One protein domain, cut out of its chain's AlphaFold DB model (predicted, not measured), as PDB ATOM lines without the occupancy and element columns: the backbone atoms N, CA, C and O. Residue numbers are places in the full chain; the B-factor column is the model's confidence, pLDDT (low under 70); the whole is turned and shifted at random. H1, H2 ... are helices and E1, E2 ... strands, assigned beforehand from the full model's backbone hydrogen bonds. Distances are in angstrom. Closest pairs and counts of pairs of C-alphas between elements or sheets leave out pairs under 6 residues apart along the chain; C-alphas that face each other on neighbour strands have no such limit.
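AT A GLANCE: This is residues 476 to 681 of the 1013 residues of the protein "HZS_alpha domain-containing protein" of hydrothermal vent metagenome (UniProt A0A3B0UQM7). Little regular structure is present: two small sheets, antiparallel E4-E3-E6 and mixed E5-E1-E8, stand loosely and partly face to face; E2-E7 lies past E6, and hairpin E9-E10 packs on E4. The class is mostly strand, with 70 of 206 printed residues in three named helices and ten named strands, E1-H1-E2-E3-E4-E5-E6-E7-E8-H2-E9-E10-H3. The whole is compact, radius of gyration of the C-alphas 17.8 A, spans 51 by 41 by 33 A.

HOW THE PARTS SIT: E3, residues 530 to 537, and E4, 558 to 566, form a hairpin, N 533 and O 563 2.9 A apart. E1, 476 to 480, is antiparallel to E5, 585 to 590; N 478 and O 587 are 3.0 A apart. In H1, 511 to 515, the O i to N i+4 pair is within hydrogen-bond range.

IN THESE COORDINATES: E4 is 24.4 A long; E1 begins at C-alpha 476 (118.868, 159.031, 186.960); H3, 677 to 680, ends at C-alpha 680 (135.787, 163.421, 167.009).

THE WHOLE: The printed part has no cut. Link E1 to H1 is long. Under pLDDT 70 are 54 printed residues.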
ATOM      1  N   ALA A 476     118.964 160.359 186.374       96.75
ATOM      2  CA  ALA A 476     118.868 159.031 186.960       96.75
ATOM      3  C   ALA A 476     120.180 158.262 186.750       96.75
ATOM      4  O   ALA A 476     121.027 158.658 185.942       96.75
ATOM      5  N   LEU A 477     120.353 157.157 187.475       97.12
ATOM      6  CA  LEU A 477     121.461 156.226 187.278       97.12
ATOM      7  C   LEU A 477     120.943 154.889 186.759       97.12
ATOM      8  O   LEU A 477     119.939 154.371 187.246       97.12
ATOM      9  N   SER A 478     121.684 154.286 185.836       96.31
ATOM     10  CA  SER A 478     121.490 152.885 185.472       96.31
ATOM     11  C   SER A 478     122.824 152.163 185.336       96.31
ATOM     12  O   SER A 478     123.864 152.796 185.151       96.31
ATOM     13  N   GLY A 479     122.828 150.844 185.484       95.12
ATOM     14  CA  GLY A 479     124.062 150.076 185.446       95.12
ATOM     15  C   GLY A 479     123.885 148.588 185.675       95.12
ATOM     16  O   GLY A 479     122.776 148.115 185.921       95.12
ATOM     17  N   ALA A 480     125.002 147.867 185.620       93.69
ATOM     18  CA  ALA A 480     125.041 146.427 185.834       93.69
ATOM     19  C   ALA A 480     126.224 145.997 186.709       93.69
ATOM     20  O   ALA A 480     127.258 146.676 186.740       93.69
ATOM     21  N   SER A 481     126.105 144.839 187.365       92.06
ATOM     22  CA  SER A 481     127.210 144.226 188.124       92.06
ATOM     23  C   SER A 481     128.307 143.676 187.220       92.06
ATOM     24  O   SER A 481     129.472 143.684 187.604       92.06
ATOM     25  N   SER A 482     127.953 143.182 186.034       90.81
ATOM     26  CA  SER A 482     128.909 142.674 185.051       90.81
ATOM     27  C   SER A 482     128.268 142.630 183.665       90.81
ATOM     28  O   SER A 482     127.117 142.235 183.521       90.81
ATOM     29  N   LEU A 483     129.020 143.004 182.628       91.00
ATOM     30  CA  LEU A 483     128.649 142.726 181.233       91.00
ATOM     31  C   LEU A 483     129.070 141.311 180.801       91.00
ATOM     32  O   LEU A 483     128.668 140.833 179.739       91.00
ATOM     33  N   MET A 484     129.927 140.656 181.592       87.50
ATOM     34  CA  MET A 484     130.380 139.286 181.342       87.50
ATOM     35  C   MET A 484     129.397 138.239 181.867       87.50
ATOM     36  O   MET A 484     129.376 137.130 181.334       87.50
ATOM     37  N   ASP A 485     128.597 138.592 182.878       84.81
ATOM     38  CA  ASP A 485     127.474 137.780 183.344       84.81
ATOM     39  C   ASP A 485     126.277 138.011 182.415       84.81
ATOM     40  O   ASP A 485     125.682 139.094 182.396       84.81
ATOM     41  N   ARG A 486     126.000 137.041 181.538       81.56
ATOM     42  CA  ARG A 486     124.988 137.195 180.492       81.56
ATOM     43  C   ARG A 486     124.341 135.887 180.069       81.56
ATOM     44  O   ARG A 486     125.018 134.875 179.902       81.56
ATOM     45  N   GLU A 487     123.053 135.957 179.751       76.38
ATOM     46  CA  GLU A 487     122.276 134.861 179.148       76.38
ATOM     47  C   GLU A 487     121.786 135.244 177.739       76.38
ATOM     48  O   GLU A 487     120.665 134.960 177.328       76.38
ATOM     49  N   THR A 488     122.653 135.907 176.969       73.19
ATOM     50  CA  THR A 488     122.341 136.465 175.641       73.19
ATOM     51  C   THR A 488     122.706 135.549 174.466       73.19
ATOM     52  O   THR A 488     122.391 135.871 173.315       73.19
ATOM     53  N   MET A 489     123.376 134.418 174.719       68.62
ATOM     54  CA  MET A 489     123.852 133.507 173.670       68.62
ATOM     55  C   MET A 489     122.690 132.747 173.002       68.62
ATOM     56  O   MET A 489     121.916 132.046 173.657       68.62
ATOM     57  N   GLY A 490     122.585 132.838 171.672       55.53
ATOM     58  CA  GLY A 490     121.681 131.999 170.866       55.53
ATOM     59  C   GLY A 490     122.276 130.616 170.546       55.53
ATOM     60  O   GLY A 490     123.493 130.461 170.561       55.53
ATOM     61  N   LEU A 491     121.446 129.620 170.188       44.06
ATOM     62  CA  LEU A 491     121.919 128.254 169.871       44.06
ATOM     63  C   LEU A 491     122.805 128.176 168.624       44.06
ATOM     64  O   LEU A 491     123.564 127.224 168.519       44.06
ATOM     65  N   ASN A 492     122.748 129.141 167.701       47.16
ATOM     66  CA  ASN A 492     123.596 129.100 166.500       47.16
ATOM     67  C   ASN A 492     124.371 130.406 166.236       47.16
ATOM     68  O   ASN A 492     124.852 130.592 165.121       47.16
ATOM     69  N   GLY A 493     124.475 131.324 167.208       47.66
ATOM     70  CA  GLY A 493     125.289 132.551 167.098       47.66
ATOM     71  C   GLY A 493     125.147 133.332 165.774       47.66
ATOM     72  O   GLY A 493     126.092 133.322 164.994       47.66
ATOM     73  N   THR A 494     123.974 133.942 165.532       52.28
ATOM     74  CA  THR A 494     123.607 134.945 164.481       52.28
ATOM     75  C   THR A 494     124.148 134.790 163.028       52.28
ATOM     76  O   THR A 494     124.872 133.864 162.674       52.28
ATOM     77  N   PRO A 495     123.693 135.641 162.085       48.06
ATOM     78  CA  PRO A 495     122.581 135.378 161.175       48.06
ATOM     79  C   PRO A 495     123.003 134.767 159.816       48.06
ATOM     80  O   PRO A 495     122.153 134.463 158.978       48.06
ATOM     81  N   TRP A 496     124.300 134.540 159.581       43.75
ATOM     82  CA  TRP A 496     124.840 134.054 158.296       43.75
ATOM     83  C   TRP A 496     124.602 132.557 158.026       43.75
ATOM     84  O   TRP A 496     125.081 132.025 157.028       43.75
ATOM     85  N   ASN A 497     123.867 131.872 158.899       45.44
ATOM     86  CA  ASN A 497     123.584 130.437 158.859       45.44
ATOM     87  C   ASN A 497     122.105 130.088 158.603       45.44
ATOM     88  O   ASN A 497     121.732 128.916 158.627       45.44
ATOM     89  N   MET A 498     121.249 131.069 158.309       42.38
ATOM     90  CA  MET A 498     119.813 130.826 158.162       42.38
ATOM     91  C   MET A 498     119.433 130.304 156.772       42.38
ATOM     92  O   MET A 498     119.034 131.055 155.883       42.38
ATOM     93  N   ARG A 499     119.482 128.982 156.602       40.97
ATOM     94  CA  ARG A 499     118.665 128.269 155.610       40.97
ATOM     95  C   ARG A 499     117.967 127.078 156.267       40.97
ATOM     96  O   ARG A 499     118.107 125.951 155.808       40.97
ATOM     97  N   ASP A 500     117.226 127.318 157.349       37.22
ATOM     98  CA  ASP A 500     116.383 126.275 157.940       37.22
ATOM     99  C   ASP A 500     115.032 126.217 157.191       37.22
ATOM    100  O   ASP A 500     114.338 127.230 157.099       37.22
ATOM    101  N   PRO A 501     114.637 125.071 156.604       29.59
ATOM    102  CA  PRO A 501     113.266 124.843 156.147       29.59
ATOM    103  C   PRO A 501     112.288 124.591 157.312       29.59
ATOM    104  O   PRO A 501     111.084 124.466 157.076       29.59
ATOM    105  N   GLY A 502     112.773 124.487 158.553       31.62
ATOM    106  CA  GLY A 502     111.947 124.473 159.753       31.62
ATOM    107  C   GLY A 502     111.367 125.859 160.012       31.62
ATOM    108  O   GLY A 502     112.112 126.823 160.135       31.62
ATOM    109  N   GLY A 503     110.038 125.967 160.051       33.97
ATOM    110  CA  GLY A 503     109.330 127.217 160.337       33.97
ATOM    111  C   GLY A 503     109.658 127.817 161.712       33.97
ATOM    112  O   GLY A 503     110.606 127.423 162.373       33.97
ATOM    113  N   THR A 504     108.815 128.748 162.152       32.88
ATOM    114  CA  THR A 504     108.909 129.661 163.312       32.88
ATOM    115  C   THR A 504     109.253 129.064 164.698       32.88
ATOM    116  O   THR A 504     109.100 129.760 165.689       32.88
ATOM    117  N   MET A 505     109.684 127.804 164.820       31.31
ATOM    118  CA  MET A 505     109.743 127.039 166.070       31.31
ATOM    119  C   MET A 505     111.023 126.194 166.279       31.31
ATOM    120  O   MET A 505     111.011 125.313 167.136       31.31
ATOM    121  N   SER A 506     112.151 126.437 165.593       27.50
ATOM    122  CA  SER A 506     113.449 125.787 165.916       27.50
ATOM    123  C   SER A 506     114.232 126.456 167.070       27.50
ATOM    124  O   SER A 506     115.449 126.348 167.175       27.50
ATOM    125  N   GLY A 507     113.526 127.093 168.008       35.56
ATOM    126  CA  GLY A 507     113.842 126.997 169.438       35.56
ATOM    127  C   GLY A 507     115.138 127.598 169.998       35.56
ATOM    128  O   GLY A 507     115.416 127.269 171.143       35.56
ATOM    129  N   ARG A 508     115.908 128.429 169.270       46.88
ATOM    130  CA  ARG A 508     116.902 129.440 169.767       46.88
ATOM    131  C   ARG A 508     117.784 129.969 168.615       46.88
ATOM    132  O   ARG A 508     118.991 130.178 168.744       46.88
ATOM    133  N   THR A 509     117.177 130.214 167.466       43.84
ATOM    134  CA  THR A 509     117.778 130.914 166.329       43.84
ATOM    135  C   THR A 509     116.764 131.963 165.885       43.84
ATOM    136  O   THR A 509     115.566 131.689 165.876       43.84
ATOM    137  N   TYR A 510     117.220 133.195 165.628       48.56
ATOM    138  CA  TYR A 510     116.415 134.364 165.221       48.56
ATOM    139  C   TYR A 510     115.412 134.944 166.240       48.56
ATOM    140  O   TYR A 510     115.401 136.157 166.437       48.56
ATOM    141  N   LEU A 511     114.616 134.119 166.928       50.19
ATOM    142  CA  LEU A 511     113.596 134.599 167.872       50.19
ATOM    143  C   LEU A 511     114.181 135.419 169.027       50.19
ATOM    144  O   LEU A 511     113.549 136.380 169.436       50.19
ATOM    145  N   ASN A 512     115.389 135.108 169.513       54.19
ATOM    146  CA  ASN A 512     115.984 135.845 170.636       54.19
ATOM    147  C   ASN A 512     116.176 137.335 170.306       54.19
ATOM    148  O   ASN A 512     115.690 138.183 171.048       54.19
ATOM    149  N   LEU A 513     116.784 137.649 169.154       61.62
ATOM    150  CA  LEU A 513     117.005 139.033 168.716       61.62
ATOM    151  C   LEU A 513     115.689 139.756 168.383       61.62
ATOM    152  O   LEU A 513     115.593 140.954 168.593       61.62
ATOM    153  N   GLY A 514     114.674 139.045 167.883       59.06
ATOM    154  CA  GLY A 514     113.357 139.631 167.609       59.06
ATOM    155  C   GLY A 514     112.434 139.762 168.831       59.06
ATOM    156  O   GLY A 514     111.456 140.506 168.753       59.06
ATOM    157  N   ALA A 515     112.697 139.026 169.917       58.09
ATOM    158  CA  ALA A 515     111.858 138.986 171.118       58.09
ATOM    159  C   ALA A 515     112.416 139.853 172.253       58.09
ATOM    160  O   ALA A 515     111.690 140.676 172.793       58.09
ATOM    161  N   GLN A 516     113.698 139.706 172.589       62.75
ATOM    162  CA  GLN A 516     114.302 140.348 173.766       62.75
ATOM    163  C   GLN A 516     115.631 141.054 173.468       62.75
ATOM    164  O   GLN A 516     116.050 141.935 174.218       62.75
ATOM    165  N   GLY A 517     116.301 140.693 172.374       74.00
ATOM    166  CA  GLY A 517     117.681 141.069 172.106       74.00
ATOM    167  C   GLY A 517     118.627 139.894 172.308       74.00
ATOM    168  O   GLY A 517     118.212 138.754 172.524       74.00
ATOM    169  N   GLY A 518     119.923 140.146 172.186       78.62
ATOM    170  CA  GLY A 518     120.936 139.117 172.387       78.62
ATOM    171  C   GLY A 518     122.259 139.423 171.706       78.62
ATOM    172  O   GLY A 518     122.503 140.537 171.240       78.62
ATOM    173  N   ASP A 519     123.122 138.409 171.663       81.19
ATOM    174  CA  ASP A 519     124.410 138.495 170.978       81.19
ATOM    175  C   ASP A 519     124.206 138.742 169.479       81.19
ATOM    176  O   ASP A 519     123.380 138.095 168.841       81.19
ATOM    177  N   LEU A 520     124.968 139.682 168.917       80.38
ATOM    178  CA  LEU A 520     124.910 140.081 167.508       80.38
ATOM    179  C   LEU A 520     125.965 139.367 166.650       80.38
ATOM    180  O   LEU A 520     125.833 139.312 165.426       80.38
ATOM    181  N   SER A 521     126.996 138.807 167.284       78.88
ATOM    182  CA  SER A 521     128.090 138.042 166.668       78.88
ATOM    183  C   SER A 521     128.637 137.000 167.652       78.88
ATOM    184  O   SER A 521     128.224 136.976 168.810       78.88
ATOM    185  N   VAL A 522     129.579 136.153 167.223       81.06
ATOM    186  CA  VAL A 522     130.345 135.292 168.135       81.06
ATOM    187  C   VAL A 522     131.504 136.110 168.712       81.06
ATOM    188  O   VAL A 522     132.272 136.730 167.975       81.06
ATOM    189  N   TYR A 523     131.632 136.145 170.038       85.00
ATOM    190  CA  TYR A 523     132.709 136.877 170.708       85.00
ATOM    191  C   TYR A 523     133.022 136.306 172.088       85.00
ATOM    192  O   TYR A 523     132.166 135.735 172.765       85.00
ATOM    193  N   ASN A 524     134.262 136.505 172.525       86.75
ATOM    194  CA  ASN A 524     134.700 136.154 173.872       86.75
ATOM    195  C   ASN A 524     134.424 137.296 174.857       86.75
ATOM    196  O   ASN A 524     134.488 138.469 174.495       86.75
ATOM    197  N   ASN A 525     134.231 136.978 176.142       87.44
ATOM    198  CA  ASN A 525     134.086 137.988 177.204       87.44
ATOM    199  C   ASN A 525     135.245 138.996 177.233       87.44
ATOM    200  O   ASN A 525     135.039 140.173 177.518       87.44
ATOM    201  N   SER A 526     136.455 138.565 176.863       88.56
ATOM    202  CA  SER A 526     137.631 139.432 176.755       88.56
ATOM    203  C   SER A 526     137.497 140.540 175.708       88.56
ATOM    204  O   SER A 526     138.312 141.458 175.708       88.56
ATOM    205  N   GLU A 527     136.516 140.477 174.812       91.62
ATOM    206  CA  GLU A 527     136.294 141.479 173.767       91.62
ATOM    207  C   GLU A 527     135.382 142.617 174.220       91.62
ATOM    208  O   GLU A 527     135.474 143.707 173.661       91.62
ATOM    209  N   ILE A 528     134.581 142.410 175.274       93.00
ATOM    210  CA  ILE A 528     133.786 143.476 175.888       93.00
ATOM    211  C   ILE A 528     134.741 144.561 176.376       93.00
ATOM    212  O   ILE A 528     135.628 144.299 177.191       93.00
ATOM    213  N   ALA A 529     134.593 145.773 175.859       94.62
ATOM    214  CA  ALA A 529     135.423 146.911 176.232       94.62
ATOM    215  C   ALA A 529     134.608 148.023 176.900       94.62
ATOM    216  O   ALA A 529     135.144 148.756 177.734       94.62
ATOM    217  N   GLY A 530     133.320 148.125 176.572       95.94
ATOM    218  CA  GLY A 530     132.440 149.115 177.163       95.94
ATOM    219  C   GLY A 530     130.959 148.849 176.952       95.94
ATOM    220  O   GLY A 530     130.554 147.791 176.466       95.94
ATOM    221  N   ILE A 531     130.174 149.861 177.303       97.44
ATOM    222  CA  ILE A 531     128.737 149.949 177.073       97.44
ATOM    223  C   ILE A 531     128.441 151.177 176.209       97.44
ATOM    224  O   ILE A 531     129.000 152.247 176.441       97.44
ATOM    225  N   ARG A 532     127.549 151.033 175.232       98.19
ATOM    226  CA  ARG A 532     126.888 152.137 174.538       98.19
ATOM    227  C   ARG A 532     125.456 152.244 175.039       98.19
ATOM    228  O   ARG A 532     124.764 151.231 175.159       98.19
ATOM    229  N   VAL A 533     125.016 153.474 175.280       97.62
ATOM    230  CA  VAL A 533     123.613 153.786 175.543       97.62
ATOM    231  C   VAL A 533     123.028 154.526 174.356       97.62
ATOM    232  O   VAL A 533     123.539 155.570 173.947       97.62
ATOM    233  N   SER A 534     121.939 153.992 173.815       93.88
ATOM    234  CA  SER A 534     121.191 154.611 172.725       93.88
ATOM    235  C   SER A 534     119.846 155.133 173.212       93.88
ATOM    236  O   SER A 534     119.191 154.475 174.010       93.88
ATOM    237  N   MET A 535     119.416 156.283 172.700       91.06
ATOM    238  CA  MET A 535     118.102 156.882 172.927       91.06
ATOM    239  C   MET A 535     117.197 156.596 171.725       91.06
ATOM    240  O   MET A 535     117.411 157.177 170.653       91.06
ATOM    241  N   PRO A 536     116.210 155.692 171.856       87.12
ATOM    242  CA  PRO A 536     115.262 155.429 170.794       87.12
ATOM    243  C   PRO A 536     114.086 156.404 170.811       87.12
ATOM    244  O   PRO A 536     113.603 156.816 171.860       87.12
ATOM    245  N   VAL A 537     113.576 156.724 169.628       76.12
ATOM    246  CA  VAL A 537     112.407 157.587 169.440       76.12
ATOM    247  C   VAL A 537     111.293 156.772 168.762       76.12
ATOM    248  O   VAL A 537     111.585 156.001 167.838       76.12
ATOM    249  N   PRO A 538     110.016 156.919 169.180       66.88
ATOM    250  CA  PRO A 538     108.894 156.198 168.576       66.88
ATOM    251  C   PRO A 538     108.837 156.340 167.048       66.88
ATOM    252  O   PRO A 538     109.063 157.421 166.507       66.88
ATOM    253  N   THR A 539     108.511 155.250 166.343       63.66
ATOM    254  CA  THR A 539     108.510 155.240 164.867       63.66
ATOM    255  C   THR A 539     107.367 156.043 164.255       63.66
ATOM    256  O   THR A 539     106.261 156.124 164.799       63.66
ATOM    257  N   PHE A 540     107.603 156.575 163.058       58.97
ATOM    258  CA  PHE A 540     106.545 157.136 162.223       58.97
ATOM    259  C   PHE A 540     105.753 156.018 161.527       58.97
ATOM    260  O   PHE A 540     106.327 154.971 161.199       58.97
ATOM    261  N   PRO A 541     104.450 156.213 161.253       50.06
ATOM    262  CA  PRO A 541     103.690 155.281 160.427       50.06
ATOM    263  C   PRO A 541     104.413 154.997 159.099       50.06
ATOM    264  O   PRO A 541     104.756 155.915 158.358       50.06
ATOM    265  N   LEU A 542     104.655 153.714 158.805       53.88
ATOM    266  CA  LEU A 542     105.287 153.225 157.567       53.88
ATOM    267  C   LEU A 542     106.723 153.727 157.308       53.88
ATOM    268  O   LEU A 542     107.195 153.629 156.182       53.88
ATOM    269  N   GLY A 543     107.414 154.280 158.313       55.88
ATOM    270  CA  GLY A 543     108.746 154.862 158.112       55.88
ATOM    271  C   GLY A 543     108.738 156.114 157.226       55.88
ATOM    272  O   GLY A 543     109.789 156.513 156.734       55.88
ATOM    273  N   ILE A 544     107.573 156.739 157.017       53.66
ATOM    274  CA  ILE A 544     107.400 157.931 156.183       53.66
ATOM    275  C   ILE A 544     107.048 159.125 157.072       53.66
ATOM    276  O   ILE A 544     106.178 159.039 157.934       53.66
ATOM    277  N   SER A 545     107.674 160.273 156.819       56.00
ATOM    278  CA  SER A 545     107.296 161.551 157.431       56.00
ATOM    279  C   SER A 545     107.290 162.648 156.376       56.00
ATOM    280  O   SER A 545     108.271 162.819 155.658       56.00
ATOM    281  N   GLY A 546     106.195 163.412 156.287       55.16
ATOM    282  CA  GLY A 546     106.044 164.480 155.288       55.16
ATOM    283  C   GLY A 546     106.051 163.983 153.836       55.16
ATOM    284  O   GLY A 546     106.457 164.720 152.947       55.16
ATOM    285  N   GLY A 547     105.663 162.723 153.601       56.62
ATOM    286  CA  GLY A 547     105.728 162.081 152.282       56.62
ATOM    287  C   GLY A 547     107.121 161.578 151.880       56.62
ATOM    288  O   GLY A 547     107.262 161.027 150.792       56.62
ATOM    289  N   ILE A 548     108.129 161.728 152.747       62.81
ATOM    290  CA  ILE A 548     109.503 161.275 152.512       62.81
ATOM    291  C   ILE A 548     109.783 160.020 153.337       62.81
ATOM    292  O   ILE A 548     109.501 159.969 154.537       62.81
ATOM    293  N   GLU A 549     110.362 159.019 152.686       69.69
ATOM    294  CA  GLU A 549     110.870 157.815 153.331       69.69
ATOM    295  C   GLU A 549     112.061 158.135 154.243       69.69
ATOM    296  O   GLU A 549     113.065 158.695 153.809       69.69
ATOM    297  N   ARG A 550     111.950 157.761 155.517       72.31
ATOM    298  CA  ARG A 550     113.011 157.889 156.529       72.31
ATOM    299  C   ARG A 550     113.810 156.594 156.699       72.31
ATOM    300  O   ARG A 550     114.946 156.636 157.167       72.31
ATOM    301  N   TRP A 551     113.233 155.468 156.273       74.00
ATOM    302  CA  TRP A 551     113.794 154.123 156.383       74.00
ATOM    303  C   TRP A 551     113.392 153.291 155.175       74.00
ATOM    304  O   TRP A 551     112.204 153.149 154.916       74.00
ATOM    305  N   ALA A 552     114.358 152.706 154.471       64.56
ATOM    306  CA  ALA A 552     114.058 151.789 153.372       64.56
ATOM    307  C   ALA A 552     113.964 150.312 153.817       64.56
ATOM    308  O   ALA A 552     113.467 149.484 153.052       64.56
ATOM    309  N   GLY A 553     114.420 149.981 155.036       64.62
ATOM    310  CA  GLY A 553     114.467 148.620 155.593       64.62
ATOM    311  C   GLY A 553     113.364 148.299 156.614       64.62
ATOM    312  O   GLY A 553     112.479 149.107 156.882       64.62
ATOM    313  N   VAL A 554     113.424 147.101 157.215       63.19
ATOM    314  CA  VAL A 554     112.386 146.602 158.150       63.19
ATOM    315  C   VAL A 554     112.504 147.156 159.581       63.19
ATOM    316  O   VAL A 554     111.586 146.995 160.381       63.19
ATOM    317  N   GLN A 555     113.594 147.863 159.901       74.19
ATOM    318  CA  GLN A 555     113.712 148.668 161.121       74.19
ATOM    319  C   GLN A 555     113.272 150.104 160.848       74.19
ATOM    320  O   GLN A 555     113.725 150.706 159.883       74.19
ATOM    321  N   SER A 556     112.423 150.663 161.713       72.06
ATOM    322  CA  SER A 556     111.871 152.020 161.543       72.06
ATOM    323  C   SER A 556     112.009 152.918 162.783       72.06
ATOM    324  O   SER A 556     111.365 153.966 162.860       72.06
ATOM    325  N   HIS A 557     112.828 152.515 163.761       77.88
ATOM    326  CA  HIS A 557     113.087 153.283 164.985       77.88
ATOM    327  C   HIS A 557     114.279 154.202 164.797       77.88
ATOM    328  O   HIS A 557     115.373 153.742 164.487       77.88
ATOM    329  N   HIS A 558     114.063 155.487 165.051       79.81
ATOM    330  CA  HIS A 558     115.156 156.437 165.160       79.81
ATOM    331  C   HIS A 558     115.914 156.198 166.454       79.81
ATOM    332  O   HIS A 558     115.310 155.994 167.505       79.81
ATOM    333  N   MET A 559     117.237 156.214 166.359       86.00
ATOM    334  CA  MET A 559     118.133 155.958 167.473       86.00
ATOM    335  C   MET A 559     119.296 156.930 167.409       86.00
ATOM    336  O   MET A 559     119.919 157.094 166.363       86.00
ATOM    337  N   CYS A 560     119.591 157.553 168.539       90.25
ATOM    338  CA  CYS A 560     120.788 158.367 168.729       90.25
ATOM    339  C   CYS A 560     121.627 157.738 169.844       90.25
ATOM    340  O   CYS A 560     121.112 156.954 170.638       90.25
ATOM    341  N   ILE A 561     122.915 158.037 169.912       95.12
ATOM    342  CA  ILE A 561     123.821 157.546 170.951       95.12
ATOM    343  C   ILE A 561     123.919 158.622 172.034       95.12
ATOM    344  O   ILE A 561     124.377 159.724 171.749       95.12
ATOM    345  N   LEU A 562     123.494 158.316 173.263       95.75
ATOM    346  CA  LEU A 562     123.685 159.206 174.419       95.75
ATOM    347  C   LEU A 562     125.144 159.205 174.882       95.75
ATOM    348  O   LEU A 562     125.664 160.233 175.302       95.75
ATOM    349  N   GLY A 563     125.813 158.057 174.779       97.75
ATOM    350  CA  GLY A 563     127.237 157.954 175.052       97.75
ATOM    351  C   GLY A 563     127.759 156.522 175.052       97.75
ATOM    352  O   GLY A 563     127.003 155.548 175.017       97.75
ATOM    353  N   GLU A 564     129.080 156.410 175.087       98.50
ATOM    354  CA  GLU A 564     129.861 155.186 175.201       98.50
ATOM    355  C   GLU A 564     130.773 155.310 176.427       98.50
ATOM    356  O   GLU A 564     131.401 156.346 176.644       98.50
ATOM    357  N   PHE A 565     130.846 154.261 177.245       97.69
ATOM    358  CA  PHE A 565     131.640 154.250 178.471       97.69
ATOM    359  C   PHE A 565     132.502 152.983 178.557       97.69
ATOM    360  O   PHE A 565     131.963 151.876 178.442       97.69
ATOM    361  N   PRO A 566     133.828 153.099 178.771       95.75
ATOM    362  CA  PRO A 566     134.694 151.948 178.989       95.75
ATOM    363  C   PRO A 566     134.357 151.292 180.326       95.75
ATOM    364  O   PRO A 566     134.332 151.964 181.351       95.75
ATOM    365  N   THR A 567     134.121 149.982 180.337       93.12
ATOM    366  CA  THR A 567     133.676 149.271 181.550       93.12
ATOM    367  C   THR A 567     134.755 148.408 182.176       93.12
ATOM    368  O   THR A 567     134.644 148.068 183.352       93.12
ATOM    369  N   LYS A 568     135.823 148.074 181.449       86.94
ATOM    370  CA  LYS A 568     136.965 147.360 182.030       86.94
ATOM    371  C   LYS A 568     137.732 148.251 182.996       86.94
ATOM    372  O   LYS A 568     138.095 149.381 182.668       86.94
ATOM    373  N   LYS A 569     138.005 147.715 184.181       84.19
ATOM    374  CA  LYS A 569     138.944 148.309 185.137       84.19
ATOM    375  C   LYS A 569     140.379 147.871 184.795       84.19
ATOM    376  O   LYS A 569     140.537 146.844 184.138       84.19
ATOM    377  N   PRO A 570     141.416 148.623 185.209       67.88
ATOM    378  CA  PRO A 570     142.809 148.207 185.035       67.88
ATOM    379  C   PRO A 570     143.075 146.795 185.590       67.88
ATOM    380  O   PRO A 570     142.566 146.441 186.658       67.88
ATOM    381  N   ASP A 571     143.859 146.007 184.844       57.00
ATOM    382  CA  ASP A 571     144.048 144.550 184.997       57.00
ATOM    383  C   ASP A 571     144.599 144.091 186.372       57.00
ATOM    384  O   ASP A 571     144.623 142.895 186.659       57.00
ATOM    385  N   ASP A 572     145.047 145.005 187.234       54.12
ATOM    386  CA  ASP A 572     145.715 144.730 188.510       54.12
ATOM    387  C   ASP A 572     144.853 144.956 189.770       54.12
ATOM    388  O   ASP A 572     145.336 144.689 190.874       54.12
ATOM    389  N   VAL A 573     143.590 145.406 189.649       60.97
ATOM    390  CA  VAL A 573     142.803 145.859 190.822       60.97
ATOM    391  C   VAL A 573     141.439 145.185 191.038       60.97
ATOM    392  O   VAL A 573     141.040 145.074 192.198       60.97
ATOM    393  N   SER A 574     140.704 144.705 190.026       71.38
ATOM    394  CA  SER A 574     139.339 144.203 190.295       71.38
ATOM    395  C   SER A 574     138.878 143.031 189.435       71.38
ATOM    396  O   SER A 574     138.703 143.147 188.220       71.38
ATOM    397  N   VAL A 575     138.585 141.928 190.120       85.38
ATOM    398  CA  VAL A 575     137.687 140.879 189.640       85.38
ATOM    399  C   VAL A 575     136.300 141.070 190.257       85.38
ATOM    400  O   VAL A 575     136.186 141.614 191.357       85.38
ATOM    401  N   ASP A 576     135.258 140.633 189.558       85.94
ATOM    402  CA  ASP A 576     133.898 140.581 190.085       85.94
ATOM    403  C   ASP A 576     133.733 139.450 191.120       85.94
ATOM    404  O   ASP A 576     134.653 138.673 191.397       85.94
ATOM    405  N   GLY A 577     132.538 139.345 191.709       80.81
ATOM    406  CA  GLY A 577     132.214 138.308 192.699       80.81
ATOM    407  C   GLY A 577     132.340 136.868 192.180       80.81
ATOM    408  O   GLY A 577     132.405 135.942 192.985       80.81
ATOM    409  N   ASN A 578     132.439 136.683 190.859       82.00
ATOM    410  CA  ASN A 578     132.613 135.397 190.191       82.00
ATOM    411  C   ASN A 578     134.068 135.149 189.747       82.00
ATOM    412  O   ASN A 578     134.362 134.104 189.167       82.00
ATOM    413  N   GLY A 579     134.994 136.070 190.038       85.31
ATOM    414  CA  GLY A 579     136.410 135.956 189.689       85.31
ATOM    415  C   GLY A 579     136.751 136.355 188.248       85.31
ATOM    416  O   GLY A 579     137.896 136.167 187.833       85.31
ATOM    417  N   ASN A 580     135.801 136.908 187.486       85.75
ATOM    418  CA  ASN A 580     136.056 137.451 186.148       85.75
ATOM    419  C   ASN A 580     136.575 138.892 186.242       85.75
ATOM    420  O   ASN A 580     136.326 139.545 187.251       85.75
ATOM    421  N   PRO A 581     137.248 139.447 185.216       88.19
ATOM    422  CA  PRO A 581     137.555 140.877 185.182       88.19
ATOM    423  C   PRO A 581     136.298 141.733 185.406       88.19
ATOM    424  O   PRO A 581     135.284 141.535 184.735       88.19
ATOM    425  N   ASP A 582     136.368 142.692 186.331       89.44
ATOM    426  CA  ASP A 582     135.211 143.522 186.674       89.44
ATOM    427  C   ASP A 582     134.821 144.420 185.486       89.44
ATOM    428  O   ASP A 582     135.584 145.281 185.030       89.44
ATOM    429  N   THR A 583     133.603 144.206 184.990       92.88
ATOM    430  CA  THR A 583     132.967 145.008 183.933       92.88
ATOM    431  C   THR A 583     131.710 145.713 184.429       92.88
ATOM    432  O   THR A 583     130.871 146.125 183.627       92.88
ATOM    433  N   SER A 584     131.582 145.870 185.750       93.69
ATOM    434  CA  SER A 584     130.507 146.648 186.352       93.69
ATOM    435  C   SER A 584     130.541 148.081 185.842       93.69
ATOM    436  O   SER A 584     131.610 148.662 185.605       93.69
ATOM    437  N   PHE A 585     129.372 148.683 185.687       95.88
ATOM    438  CA  PHE A 585     129.271 150.067 185.254       95.88
ATOM    439  C   PHE A 585     128.073 150.754 185.886       95.88
ATOM    440  O   PHE A 585     127.080 150.118 186.228       95.88
ATOM    441  N   ILE A 586     128.190 152.072 186.012       97.31
ATOM    442  CA  ILE A 586     127.100 152.988 186.319       97.31
ATOM    443  C   ILE A 586     127.193 154.110 185.292       97.31
ATOM    444  O   ILE A 586     128.281 154.631 185.040       97.31
ATOM    445  N   VAL A 587     126.062 154.475 184.707       97.81
ATOM    446  CA  VAL A 587     125.925 155.629 183.824       97.81
ATOM    447  C   VAL A 587     124.856 156.565 184.366       97.81
ATOM    448  O   VAL A 587     123.851 156.122 184.923       97.81
ATOM    449  N   ARG A 588     125.088 157.864 184.204       98.00
ATOM    450  CA  ARG A 588     124.116 158.915 184.470       98.00
ATOM    451  C   ARG A 588     123.381 159.259 183.189       98.00
ATOM    452  O   ARG A 588     124.012 159.557 182.176       98.00
ATOM    453  N   LEU A 589     122.060 159.232 183.273       96.94
ATOM    454  CA  LEU A 589     121.142 159.415 182.159       96.94
ATOM    455  C   LEU A 589     120.163 160.552 182.472       96.94
ATOM    456  O   LEU A 589     119.875 160.797 183.650       96.94
ATOM    457  N   PRO A 590     119.629 161.237 181.451       95.62
ATOM    458  CA  PRO A 590     118.464 162.090 181.640       95.62
ATOM    459  C   PRO A 590     117.265 161.252 182.105       95.62
ATOM    460  O   PRO A 590     117.044 160.142 181.617       95.62
ATOM    461  N   ALA A 591     116.507 161.778 183.063       95.06
ATOM    462  CA  ALA A 591     115.257 161.170 183.506       95.06
ATOM    463  C   ALA A 591     114.207 161.198 182.385       95.06
ATOM    464  O   ALA A 591     114.341 161.942 181.414       95.06
ATOM    465  N   ASP A 592     113.163 160.379 182.511       92.62
ATOM    466  CA  ASP A 592     111.963 160.393 181.656       92.62
ATOM    467  C   ASP A 592     112.258 160.205 180.154       92.62
ATOM    468  O   ASP A 592     111.423 160.470 179.286       92.62
ATOM    469  N   THR A 593     113.458 159.701 179.857       91.62
ATOM    470  CA  THR A 593     114.006 159.517 178.518       91.62
ATOM    471  C   THR A 593     114.175 158.022 178.257       91.62
ATOM    472  O   THR A 593     114.732 157.311 179.100       91.62
ATOM    473  N   PRO A 594     113.691 157.501 177.117       91.44
ATOM    474  CA  PRO A 594     113.887 156.108 176.766       91.44
ATOM    475  C   PRO A 594     115.363 155.821 176.461       91.44
ATOM    476  O   PRO A 594     116.039 156.631 175.826       91.44
ATOM    477  N   PHE A 595     115.852 154.639 176.834       93.56
ATOM    478  CA  PHE A 595     117.201 154.194 176.489       93.56
ATOM    479  C   PHE A 595     117.313 152.676 176.271       93.56
ATOM    480  O   PHE A 595     116.446 151.907 176.691       93.56
ATOM    481  N   LEU A 596     118.388 152.266 175.590       92.50
ATOM    482  CA  LEU A 596     118.806 150.883 175.340       92.50
ATOM    483  C   LEU A 596     120.296 150.701 175.616       92.50
ATOM    484  O   LEU A 596     121.084 151.621 175.384       92.50
ATOM    485  N   PHE A 597     120.679 149.486 176.002       94.00
ATOM    486  CA  PHE A 597     122.071 149.080 176.155       94.00
ATOM    487  C   PHE A 597     122.591 148.250 174.972       94.00
ATOM    488  O   PHE A 597     121.912 147.362 174.452       94.00
ATOM    489  N   GLN A 598     123.845 148.506 174.593       93.69
ATOM    490  CA  GLN A 598     124.665 147.647 173.737       93.69
ATOM    491  C   GLN A 598     126.032 147.444 174.396       93.69
ATOM    492  O   GLN A 598     126.743 148.421 174.644       93.69
ATOM    493  N   ALA A 599     126.452 146.204 174.658       95.31
ATOM    494  CA  ALA A 599     127.866 145.965 174.941       95.31
ATOM    495  C   ALA A 599     128.672 146.216 173.661       95.31
ATOM    496  O   ALA A 599     128.256 145.804 172.577       95.31
ATOM    497  N   ILE A 600     129.825 146.872 173.779       97.25
ATOM    498  CA  ILE A 600     130.666 147.241 172.635       97.25
ATOM    499  C   ILE A 600     132.100 146.741 172.797       97.25
ATOM    500  O   ILE A 600     132.628 146.638 173.912       97.25
ATOM    501  N   ASP A 601     132.742 146.439 171.670       95.94
ATOM    502  CA  ASP A 601     134.165 146.110 171.626       95.94
ATOM    503  C   ASP A 601     135.059 147.366 171.641       95.94
ATOM    504  O   ASP A 601     134.591 148.504 171.672       95.94
ATOM    505  N   LYS A 602     136.385 147.180 171.609       94.69
ATOM    506  CA  LYS A 602     137.361 148.295 171.599       94.69
ATOM    507  C   LYS A 602     137.266 149.201 170.359       94.69
ATOM    508  O   LYS A 602     137.809 150.307 170.343       94.69
ATOM    509  N   ARG A 603     136.617 148.724 169.292       95.06
ATOM    510  CA  ARG A 603     136.336 149.496 168.076       95.06
ATOM    511  C   ARG A 603     135.012 150.259 168.178       95.06
ATOM    512  O   ARG A 603     134.700 151.045 167.292       95.06
ATOM    513  N   GLY A 604     134.280 150.083 169.277       96.25
ATOM    514  CA  GLY A 604     132.960 150.657 169.474       96.25
ATOM    515  C   GLY A 604     131.886 149.932 168.665       96.25
ATOM    516  O   GLY A 604     130.859 150.533 168.389       96.25
ATOM    517  N   MET A 605     132.098 148.687 168.236       96.75
ATOM    518  CA  MET A 605     131.063 147.925 167.530       96.75
ATOM    519  C   MET A 605     130.206 147.132 168.511       96.75
ATOM    520  O   MET A 605     130.741 146.529 169.444       96.75
ATOM    521  N   ALA A 606     128.895 147.097 168.275       93.44
ATOM    522  CA  ALA A 606     127.954 146.352 169.099       93.44
ATOM    523  C   ALA A 606     128.241 144.836 169.074       93.44
ATOM    524  O   ALA A 606     128.309 144.194 168.021       93.44
ATOM    525  N   LEU A 607     128.405 144.263 170.266       91.19
ATOM    526  CA  LEU A 607     128.584 142.834 170.525       91.19
ATOM    527  C   LEU A 607     127.247 142.155 170.816       91.19
ATOM    528  O   LEU A 607     126.991 141.045 170.350       91.19
ATOM    529  N   ASN A 608     126.392 142.848 171.562       86.81
ATOM    530  CA  ASN A 608     125.024 142.466 171.875       86.81
ATOM    531  C   ASN A 608     124.141 143.719 171.935       86.81
ATOM    532  O   ASN A 608     124.643 144.847 171.937       86.81
ATOM    533  N   LEU A 609     122.830 143.512 171.943       84.75
ATOM    534  CA  LEU A 609     121.842 144.583 171.960       84.75
ATOM    535  C   LEU A 609     120.595 144.135 172.711       84.75
ATOM    536  O   LEU A 609     120.082 143.047 172.460       84.75
ATOM    537  N   GLU A 610     120.094 145.009 173.575       83.81
ATOM    538  CA  GLU A 610     118.754 144.923 174.152       83.81
ATOM    539  C   GLU A 610     117.708 145.424 173.141       83.81
ATOM    540  O   GLU A 610     117.911 146.444 172.483       83.81
ATOM    541  N   THR A 611     116.566 144.742 173.018       80.12
ATOM    542  CA  THR A 611     115.469 145.178 172.125       80.12
ATOM    543  C   THR A 611     114.220 145.597 172.891       80.12
ATOM    544  O   THR A 611     113.122 145.592 172.340       80.12
ATOM    545  N   THR A 612     114.380 145.967 174.158       82.19
ATOM    546  CA  THR A 612     113.317 146.466 175.029       82.19
ATOM    547  C   THR A 612     113.787 147.756 175.680       82.19
ATOM    548  O   THR A 612     114.706 147.753 176.490       82.19
ATOM    549  N   SER A 613     113.165 148.878 175.318       87.06
ATOM    550  CA  SER A 613     113.530 150.176 175.887       87.06
ATOM    551  C   SER A 613     113.199 150.251 177.376       87.06
ATOM    552  O   SER A 613     112.151 149.779 177.838       87.06
ATOM    553  N   ARG A 614     114.081 150.927 178.106       89.56
ATOM    554  CA  ARG A 614     113.913 151.309 179.509       89.56
ATOM    555  C   ARG A 614     113.737 152.814 179.621       89.56
ATOM    556  O   ARG A 614     113.943 153.540 178.656       89.56
ATOM    557  N   SER A 615     113.345 153.270 180.797       92.31
ATOM    558  CA  SER A 615     113.347 154.671 181.210       92.31
ATOM    559  C   SER A 615     113.541 154.699 182.719       92.31
ATOM    560  O   SER A 615     113.169 153.738 183.385       92.31
ATOM    561  N   ALA A 616     114.090 155.781 183.251       94.44
ATOM    562  CA  ALA A 616     114.240 155.962 184.689       94.44
ATOM    563  C   ALA A 616     113.746 157.356 185.079       94.44
ATOM    564  O   ALA A 616     113.935 158.307 184.317       94.44
ATOM    565  N   VAL A 617     113.113 157.479 186.241       93.56
ATOM    566  CA  VAL A 617     112.660 158.772 186.769       93.56
ATOM    567  C   VAL A 617     113.784 159.466 187.536       93.56
ATOM    568  O   VAL A 617     114.803 158.868 187.888       93.56
ATOM    569  N   ARG A 618     113.621 160.762 187.813       92.75
ATOM    570  CA  ARG A 618     114.623 161.543 188.560       92.75
ATOM    571  C   ARG A 618     115.008 160.864 189.880       92.75
ATOM    572  O   ARG A 618     114.145 160.438 190.641       92.75
ATOM    573  N   GLY A 619     116.301 160.812 190.179       93.19
ATOM    574  CA  GLY A 619     116.814 160.214 191.414       93.19
ATOM    575  C   GLY A 619     116.809 158.680 191.441       93.19
ATOM    576  O   GLY A 619     117.385 158.095 192.357       93.19
ATOM    577  N   GLU A 620     116.198 158.015 190.456       94.62
ATOM    578  CA  GLU A 620     116.144 156.558 190.389       94.62
ATOM    579  C   GLU A 620     117.535 155.952 190.147       94.62
ATOM    580  O   GLU A 620     118.374 156.513 189.432       94.62
ATOM    581  N   LYS A 621     117.769 154.775 190.737       94.06
ATOM    582  CA  LYS A 621     118.918 153.916 190.439       94.06
ATOM    583  C   LYS A 621     118.407 152.571 189.935       94.06
ATOM    584  O   LYS A 621     118.103 151.694 190.738       94.06
ATOM    585  N   GLN A 622     118.335 152.411 188.619       93.25
ATOM    586  CA  GLN A 622     117.873 151.176 187.992       93.25
ATOM    587  C   GLN A 622     119.068 150.266 187.669       93.25
ATOM    588  O   GLN A 622     119.781 150.491 186.688       93.25
ATOM    589  N   LEU A 623     119.308 149.245 188.497       92.19
ATOM    590  CA  LEU A 623     120.474 148.358 188.385       92.19
ATOM    591  C   LEU A 623     120.071 146.932 188.007       92.19
ATOM    592  O   LEU A 623     119.066 146.422 188.494       92.19
ATOM    593  N   CYS A 624     120.879 146.265 187.185       87.94
ATOM    594  CA  CYS A 624     120.715 144.848 186.864       87.94
ATOM    595  C   CYS A 624     121.948 144.014 187.241       87.94
ATOM    596  O   CYS A 624     123.049 144.523 187.449       87.94
ATOM    597  N   VAL A 625     121.769 142.697 187.342       87.00
ATOM    598  CA  VAL A 625     122.871 141.761 187.611       87.00
ATOM    599  C   VAL A 625     123.837 141.737 186.425       87.00
ATOM    600  O   VAL A 625     125.019 142.046 186.575       87.00
ATOM    601  N   GLY A 626     123.298 141.474 185.238       85.25
ATOM    602  CA  GLY A 626     124.032 141.416 183.982       85.25
ATOM    603  C   GLY A 626     123.093 141.427 182.777       85.25
ATOM    604  O   GLY A 626     121.916 141.784 182.895       85.25
ATOM    605  N   CYS A 627     123.592 141.062 181.599       81.75
ATOM    606  CA  CYS A 627     122.803 141.117 180.366       81.75
ATOM    607  C   CYS A 627     121.840 139.917 180.281       81.75
ATOM    608  O   CYS A 627     122.276 138.793 180.045       81.75
ATOM    609  N   HIS A 628     120.532 140.160 180.426       76.88
ATOM    610  CA  HIS A 628     119.466 139.142 180.327       76.88
ATOM    611  C   HIS A 628     119.570 137.996 181.348       76.88
ATOM    612  O   HIS A 628     119.103 136.898 181.083       76.88
ATOM    613  N   VAL A 629     120.193 138.211 182.506       76.00
ATOM    614  CA  VAL A 629     120.339 137.153 183.519       76.00
ATOM    615  C   VAL A 629     118.993 136.918 184.218       76.00
ATOM    616  O   VAL A 629     118.570 137.748 185.020       76.00
ATOM    617  N   HIS A 630     118.321 135.808 183.894       67.94
ATOM    618  CA  HIS A 630     116.995 135.430 184.401       67.94
ATOM    619  C   HIS A 630     116.967 134.074 185.123       67.94
ATOM    620  O   HIS A 630     115.961 133.754 185.763       67.94
ATOM    621  N   THR A 631     118.009 133.239 185.017       58.84
ATOM    622  CA  THR A 631     118.020 131.944 185.707       58.84
ATOM    623  C   THR A 631     118.643 132.047 187.105       58.84
ATOM    624  O   THR A 631     119.854 132.175 187.261       58.84
ATOM    625  N   ASP A 632     117.824 131.905 188.154       52.03
ATOM    626  CA  ASP A 632     118.253 131.853 189.573       52.03
ATOM    627  C   ASP A 632     119.044 130.577 189.945       52.03
ATOM    628  O   ASP A 632     118.960 130.060 191.057       52.03
ATOM    629  N   SER A 633     119.804 130.001 189.012       45.28
ATOM    630  CA  SER A 633     120.552 128.760 189.246       45.28
ATOM    631  C   SER A 633     122.049 128.959 189.484       45.28
ATOM    632  O   SER A 633     122.743 127.979 189.762       45.28
ATOM    633  N   ILE A 634     122.566 130.194 189.433       51.50
ATOM    634  CA  ILE A 634     123.966 130.467 189.780       51.50
ATOM    635  C   ILE A 634     124.073 130.641 191.306       51.50
ATOM    636  O   ILE A 634     123.513 131.595 191.840       51.50
ATOM    637  N   PRO A 635     124.834 129.795 192.035       45.66
ATOM    638  CA  PRO A 635     124.977 129.875 193.496       45.66
ATOM    639  C   PRO A 635     125.601 131.176 194.041       45.66
ATOM    640  O   PRO A 635     125.736 131.309 195.252       45.66
ATOM    641  N   ASN A 636     125.993 132.109 193.169       59.91
ATOM    642  CA  ASN A 636     126.655 133.378 193.466       59.91
ATOM    643  C   ASN A 636     126.159 134.469 192.496       59.91
ATOM    644  O   ASN A 636     126.944 135.018 191.720       59.91
ATOM    645  N   GLN A 637     124.854 134.749 192.468       71.50
ATOM    646  CA  GLN A 637     124.350 135.882 191.687       71.50
ATOM    647  C   GLN A 637     125.070 137.163 192.133       71.50
ATOM    648  O   GLN A 637     125.186 137.437 193.331       71.50
ATOM    649  N   LEU A 638     125.606 137.920 191.174       84.38
ATOM    650  CA  LEU A 638     126.288 139.168 191.489       84.38
ATOM    651  C   LEU A 638     125.273 140.179 192.031       84.38
ATOM    652  O   LEU A 638     124.237 140.413 191.418       84.38
ATOM    653  N   ASP A 639     125.594 140.803 193.162       86.81
ATOM    654  CA  ASP A 639     124.801 141.903 193.711       86.81
ATOM    655  C   ASP A 639     125.271 143.237 193.089       86.81
ATOM    656  O   ASP A 639     126.421 143.647 193.322       86.81
ATOM    657  N   PRO A 640     124.404 143.961 192.352       89.75
ATOM    658  CA  PRO A 640     124.747 145.254 191.760       89.75
ATOM    659  C   PRO A 640     125.194 146.285 192.788       89.75
ATOM    660  O   PRO A 640     126.069 147.103 192.493       89.75
ATOM    661  N   LEU A 641     124.661 146.219 194.010       91.25
ATOM    662  CA  LEU A 641     125.017 147.110 195.111       91.25
ATOM    663  C   LEU A 641     126.421 146.819 195.659       91.25
ATOM    664  O   LEU A 641     127.048 147.688 196.272       91.25
ATOM    665  N   GLN A 642     126.957 145.618 195.420       90.50
ATOM    666  CA  GLN A 642     128.315 145.251 195.824       90.50
ATOM    667  C   GLN A 642     129.375 145.504 194.755       90.50
ATOM    668  O   GLN A 642     130.563 145.446 195.092       90.50
ATOM    669  N   SER A 643     128.964 145.798 193.521       90.81
ATOM    670  CA  SER A 643     129.857 146.015 192.381       90.81
ATOM    671  C   SER A 643     130.835 147.181 192.590       90.81
ATOM    672  O   SER A 643     130.554 148.134 193.330       90.81
ATOM    673  N   TYR A 644     131.990 147.134 191.913       91.19
ATOM    674  CA  TYR A 644     132.979 148.212 191.977       91.19
ATOM    675  C   TYR A 644     132.381 149.553 191.529       91.19
ATOM    676  O   TYR A 644     132.553 150.564 192.212       91.19
ATOM    677  N   ALA A 645     131.646 149.571 190.411       92.25
ATOM    678  CA  ALA A 645     131.045 150.790 189.872       92.25
ATOM    679  C   ALA A 645     129.972 151.396 190.794       92.25
ATOM    680  O   ALA A 645     129.836 152.618 190.869       92.25
ATOM    681  N   HIS A 646     129.226 150.574 191.543       92.75
ATOM    682  CA  HIS A 646     128.272 151.097 192.519       92.75
ATOM    683  C   HIS A 646     128.981 151.772 193.701       92.75
ATOM    684  O   HIS A 646     128.640 152.905 194.050       92.75
ATOM    685  N   LYS A 647     129.987 151.098 194.277       91.88
ATOM    686  CA  LYS A 647     130.736 151.562 195.459       91.88
ATOM    687  C   LYS A 647     131.659 152.745 195.176       91.88
ATOM    688  O   LYS A 647     131.917 153.542 196.076       91.88
ATOM    689  N   ASN A 648     132.170 152.864 193.953       90.88
ATOM    690  CA  ASN A 648     133.066 153.944 193.560       90.88
ATOM    691  C   ASN A 648     132.323 155.019 192.757       90.88
ATOM    692  O   ASN A 648     132.302 155.003 191.528       90.88
ATOM    693  N   ALA A 649     131.765 156.007 193.460       88.94
ATOM    694  CA  ALA A 649     131.032 157.109 192.837       88.94
ATOM    695  C   ALA A 649     131.885 157.997 191.904       88.94
ATOM    696  O   ALA A 649     131.323 158.759 191.123       88.94
ATOM    697  N   GLY A 650     133.221 157.899 191.953       88.56
ATOM    698  CA  GLY A 650     134.130 158.611 191.047       88.56
ATOM    699  C   GLY A 650     134.322 157.938 189.682       88.56
ATOM    700  O   GLY A 650     134.985 158.509 188.822       88.56
ATOM    701  N   TYR A 651     133.769 156.740 189.475       89.25
ATOM    702  CA  TYR A 651     133.881 155.988 188.227       89.25
ATOM    703  C   TYR A 651     132.485 155.701 187.656       89.25
ATOM    704  O   TYR A 651     131.837 154.718 188.012       89.25
ATOM    705  N   PHE A 652     132.010 156.584 186.782       95.25
ATOM    706  CA  PHE A 652     130.727 156.452 186.092       95.25
ATOM    707  C   PHE A 652     130.777 157.156 184.731       95.25
ATOM    708  O   PHE A 652     131.566 158.082 184.541       95.25
ATOM    709  N   GLY A 653     129.941 156.716 183.791       96.25
ATOM    710  CA  GLY A 653     129.747 157.410 182.517       96.25
ATOM    711  C   GLY A 653     128.709 158.513 182.665       96.25
ATOM    712  O   GLY A 653     127.628 158.271 183.191       96.25
ATOM    713  N   ASP A 654     129.015 159.726 182.224       96.88
ATOM    714  CA  ASP A 654     128.094 160.856 182.307       96.88
ATOM    715  C   ASP A 654     127.559 161.231 180.926       96.88
ATOM    716  O   ASP A 654     128.272 161.831 180.126       96.88
ATOM    717  N   PHE A 655     126.304 160.875 180.647       97.19
ATOM    718  CA  PHE A 655     125.685 161.066 179.333       97.19
ATOM    719  C   PHE A 655     124.697 162.238 179.303       97.19
ATOM    720  O   PHE A 655     123.863 162.334 178.408       97.19
ATOM    721  N   THR A 656     124.779 163.147 180.280       94.00
ATOM    722  CA  THR A 656     123.913 164.338 180.361       94.00
ATOM    723  C   THR A 656     124.624 165.619 179.914       94.00
ATOM    724  O   THR A 656     124.084 166.717 180.076       94.00
ATOM    725  N   GLN A 657     125.854 165.498 179.406       91.25
ATOM    726  CA  GLN A 657     126.708 166.616 178.994       91.25
ATOM    727  C   GLN A 657     126.262 167.231 177.656       91.25
ATOM    728  O   GLN A 657     125.206 166.904 177.129       91.25
ATOM    729  N   ASN A 658     127.034 168.186 177.127       90.12
ATOM    730  CA  ASN A 658     126.671 168.940 175.920       90.12
ATOM    731  C   ASN A 658     126.944 168.207 174.600       90.12
ATOM    732  O   ASN A 658     126.475 168.663 173.568       90.12
ATOM    733  N   SER A 659     127.679 167.097 174.630       95.06
ATOM    734  CA  SER A 659     127.916 166.231 173.477       95.06
ATOM    735  C   SER A 659     128.184 164.810 173.970       95.06
ATOM    736  O   SER A 659     128.728 164.623 175.065       95.06
ATOM    737  N   ALA A 660     127.788 163.813 173.182       96.44
ATOM    738  CA  ALA A 660     127.879 162.415 173.563       96.44
ATOM    739  C   ALA A 660     129.357 162.015 173.683       96.44
ATOM    740  O   ALA A 660     130.105 162.188 172.716       96.44
ATOM    741  N   PRO A 661     129.806 161.457 174.821       98.00
ATOM    742  CA  PRO A 661     131.130 160.861 174.896       98.00
ATOM    743  C   PRO A 661     131.144 159.584 174.052       98.00
ATOM    744  O   PRO A 661     130.290 158.718 174.217       98.00
ATOM    745  N   LEU A 662     132.103 159.451 173.142       98.25
ATOM    746  CA  LEU A 662     132.233 158.319 172.227       98.25
ATOM    747  C   LEU A 662     133.657 157.767 172.269       98.25
ATOM    748  O   LEU A 662     134.604 158.517 172.478       98.25
ATOM    749  N   PHE A 663     133.841 156.472 172.000       98.12
ATOM    750  CA  PHE A 663     135.171 155.898 171.800       98.12
ATOM    751  C   PHE A 663     135.865 156.582 170.619       98.12
ATOM    752  O   PHE A 663     135.392 156.499 169.477       98.12
ATOM    753  N   ASP A 664     137.001 157.216 170.898       96.31
ATOM    754  CA  ASP A 664     137.784 158.026 169.956       96.31
ATOM    755  C   ASP A 664     138.829 157.200 169.179       96.31
ATOM    756  O   ASP A 664     139.412 157.662 168.200       96.31
ATOM    757  N   GLY A 665     139.037 155.945 169.591       93.69
ATOM    758  CA  GLY A 665     140.036 155.033 169.034       93.69
ATOM    759  C   GLY A 665     141.382 155.057 169.756       93.69
ATOM    760  O   GLY A 665     142.247 154.236 169.441       93.69
ATOM    761  N   GLY A 666     141.548 155.935 170.745       94.62
ATOM    762  CA  GLY A 666     142.666 155.906 171.671       94.62
ATOM    763  C   GLY A 666     142.522 154.798 172.716       94.62
ATOM    764  O   GLY A 666     141.447 154.238 172.952       94.62
ATOM    765  N   MET A 667     143.651 154.443 173.326       92.75
ATOM    766  CA  MET A 667     143.736 153.417 174.361       92.75
ATOM    767  C   MET A 667     144.716 153.873 175.443       92.75
ATOM    768  O   MET A 667     145.843 154.260 175.133       92.75
ATOM    769  N   ILE A 668     144.333 153.749 176.714       89.94
ATOM    770  CA  ILE A 668     145.230 153.911 177.866       89.94
ATOM    771  C   ILE A 668     145.166 152.623 178.679       89.94
ATOM    772  O   ILE A 668     144.090 152.202 179.086       89.94
ATOM    773  N   ASN A 669     146.313 151.973 178.903       85.94
ATOM    774  CA  ASN A 669     146.394 150.700 179.635       85.94
ATOM    775  C   ASN A 669     145.394 149.645 179.123       85.94
ATOM    776  O   ASN A 669     144.730 148.979 179.907       85.94
ATOM    777  N   ASN A 670     145.263 149.523 177.796       84.62
ATOM    778  CA  ASN A 670     144.330 148.604 177.134       84.62
ATOM    779  C   ASN A 670     142.829 148.861 177.423       84.62
ATOM    780  O   ASN A 670     141.983 148.034 177.080       84.62
ATOM    781  N   VAL A 671     142.483 150.033 177.960       89.00
ATOM    782  CA  VAL A 671     141.108 150.528 178.097       89.00
ATOM    783  C   VAL A 671     140.859 151.607 177.031       89.00
ATOM    784  O   VAL A 671     141.715 152.484 176.872       89.00
ATOM    785  N   PRO A 672     139.738 151.559 176.282       93.75
ATOM    786  CA  PRO A 672     139.387 152.611 175.329       93.75
ATOM    787  C   PRO A 672     139.281 153.983 175.993       93.75
ATOM    788  O   PRO A 672     138.786 154.094 177.113       93.75
ATOM    789  N   THR A 673     139.714 155.025 175.292       95.50
ATOM    790  CA  THR A 673     139.435 156.413 175.674       95.50
ATOM    791  C   THR A 673     138.137 156.902 175.038       95.50
ATOM    792  O   THR A 673     137.656 156.343 174.050       95.50
ATOM    793  N   THR A 674     137.536 157.919 175.651       96.56
ATOM    794  CA  THR A 674     136.322 158.581 175.165       96.56
ATOM    795  C   THR A 674     136.584 160.059 174.967       96.56
ATOM    796  O   THR A 674     137.203 160.668 175.836       96.56
ATOM    797  N   GLU A 675     136.015 160.632 173.915       97.44
ATOM    798  CA  GLU A 675     136.019 162.071 173.662       97.44
ATOM    799  C   GLU A 675     134.625 162.515 173.195       97.44
ATOM    800  O   GLU A 675     133.816 161.685 172.768       97.44
ATOM    801  N   ALA A 676     134.311 163.805 173.307       97.62
ATOM    802  CA  ALA A 676     133.037 164.341 172.837       97.62
ATOM    803  C   ALA A 676     132.864 164.144 171.316       97.62
ATOM    804  O   ALA A 676     133.820 164.247 170.543       97.62
ATOM    805  N   ALA A 677     131.641 163.850 170.868       96.56
ATOM    806  CA  ALA A 677     131.365 163.556 169.464       96.56
ATOM    807  C   ALA A 677     131.733 164.715 168.521       96.56
ATOM    808  O   ALA A 677     132.230 164.466 167.424       96.56
ATOM    809  N   ASP A 678     131.539 165.959 168.960       95.06
ATOM    810  CA  ASP A 678     131.875 167.189 168.225       95.06
ATOM    811  C   ASP A 678     133.384 167.493 168.172       95.06
ATOM    812  O   ASP A 678     133.832 168.316 167.371       95.06
ATOM    813  N   VAL A 679     134.182 166.798 168.985       96.62
ATOM    814  CA  VAL A 679     135.647 166.783 168.898       96.62
ATOM    815  C   VAL A 679     136.123 165.697 167.931       96.62
ATOM    816  O   VAL A 679     137.099 165.905 167.210       96.62
ATOM    817  N   ILE A 680     135.441 164.545 167.894       96.50
ATOM    818  CA  ILE A 680     135.787 163.421 167.009       96.50
ATOM    819  C   ILE A 680     135.414 163.723 165.556       96.50
ATOM    820  O   ILE A 680     136.199 163.424 164.655       96.50
ATOM    821  N   TYR A 681     134.230 164.295 165.326       95.38
ATOM    822  CA  TYR A 681     133.697 164.550 163.992       95.38
ATOM    823  C   TYR A 681     133.525 166.041 163.735       95.38
ATOM    824  O   TYR A 681     132.960 166.774 164.543       95.38
TER     825      TYR A 681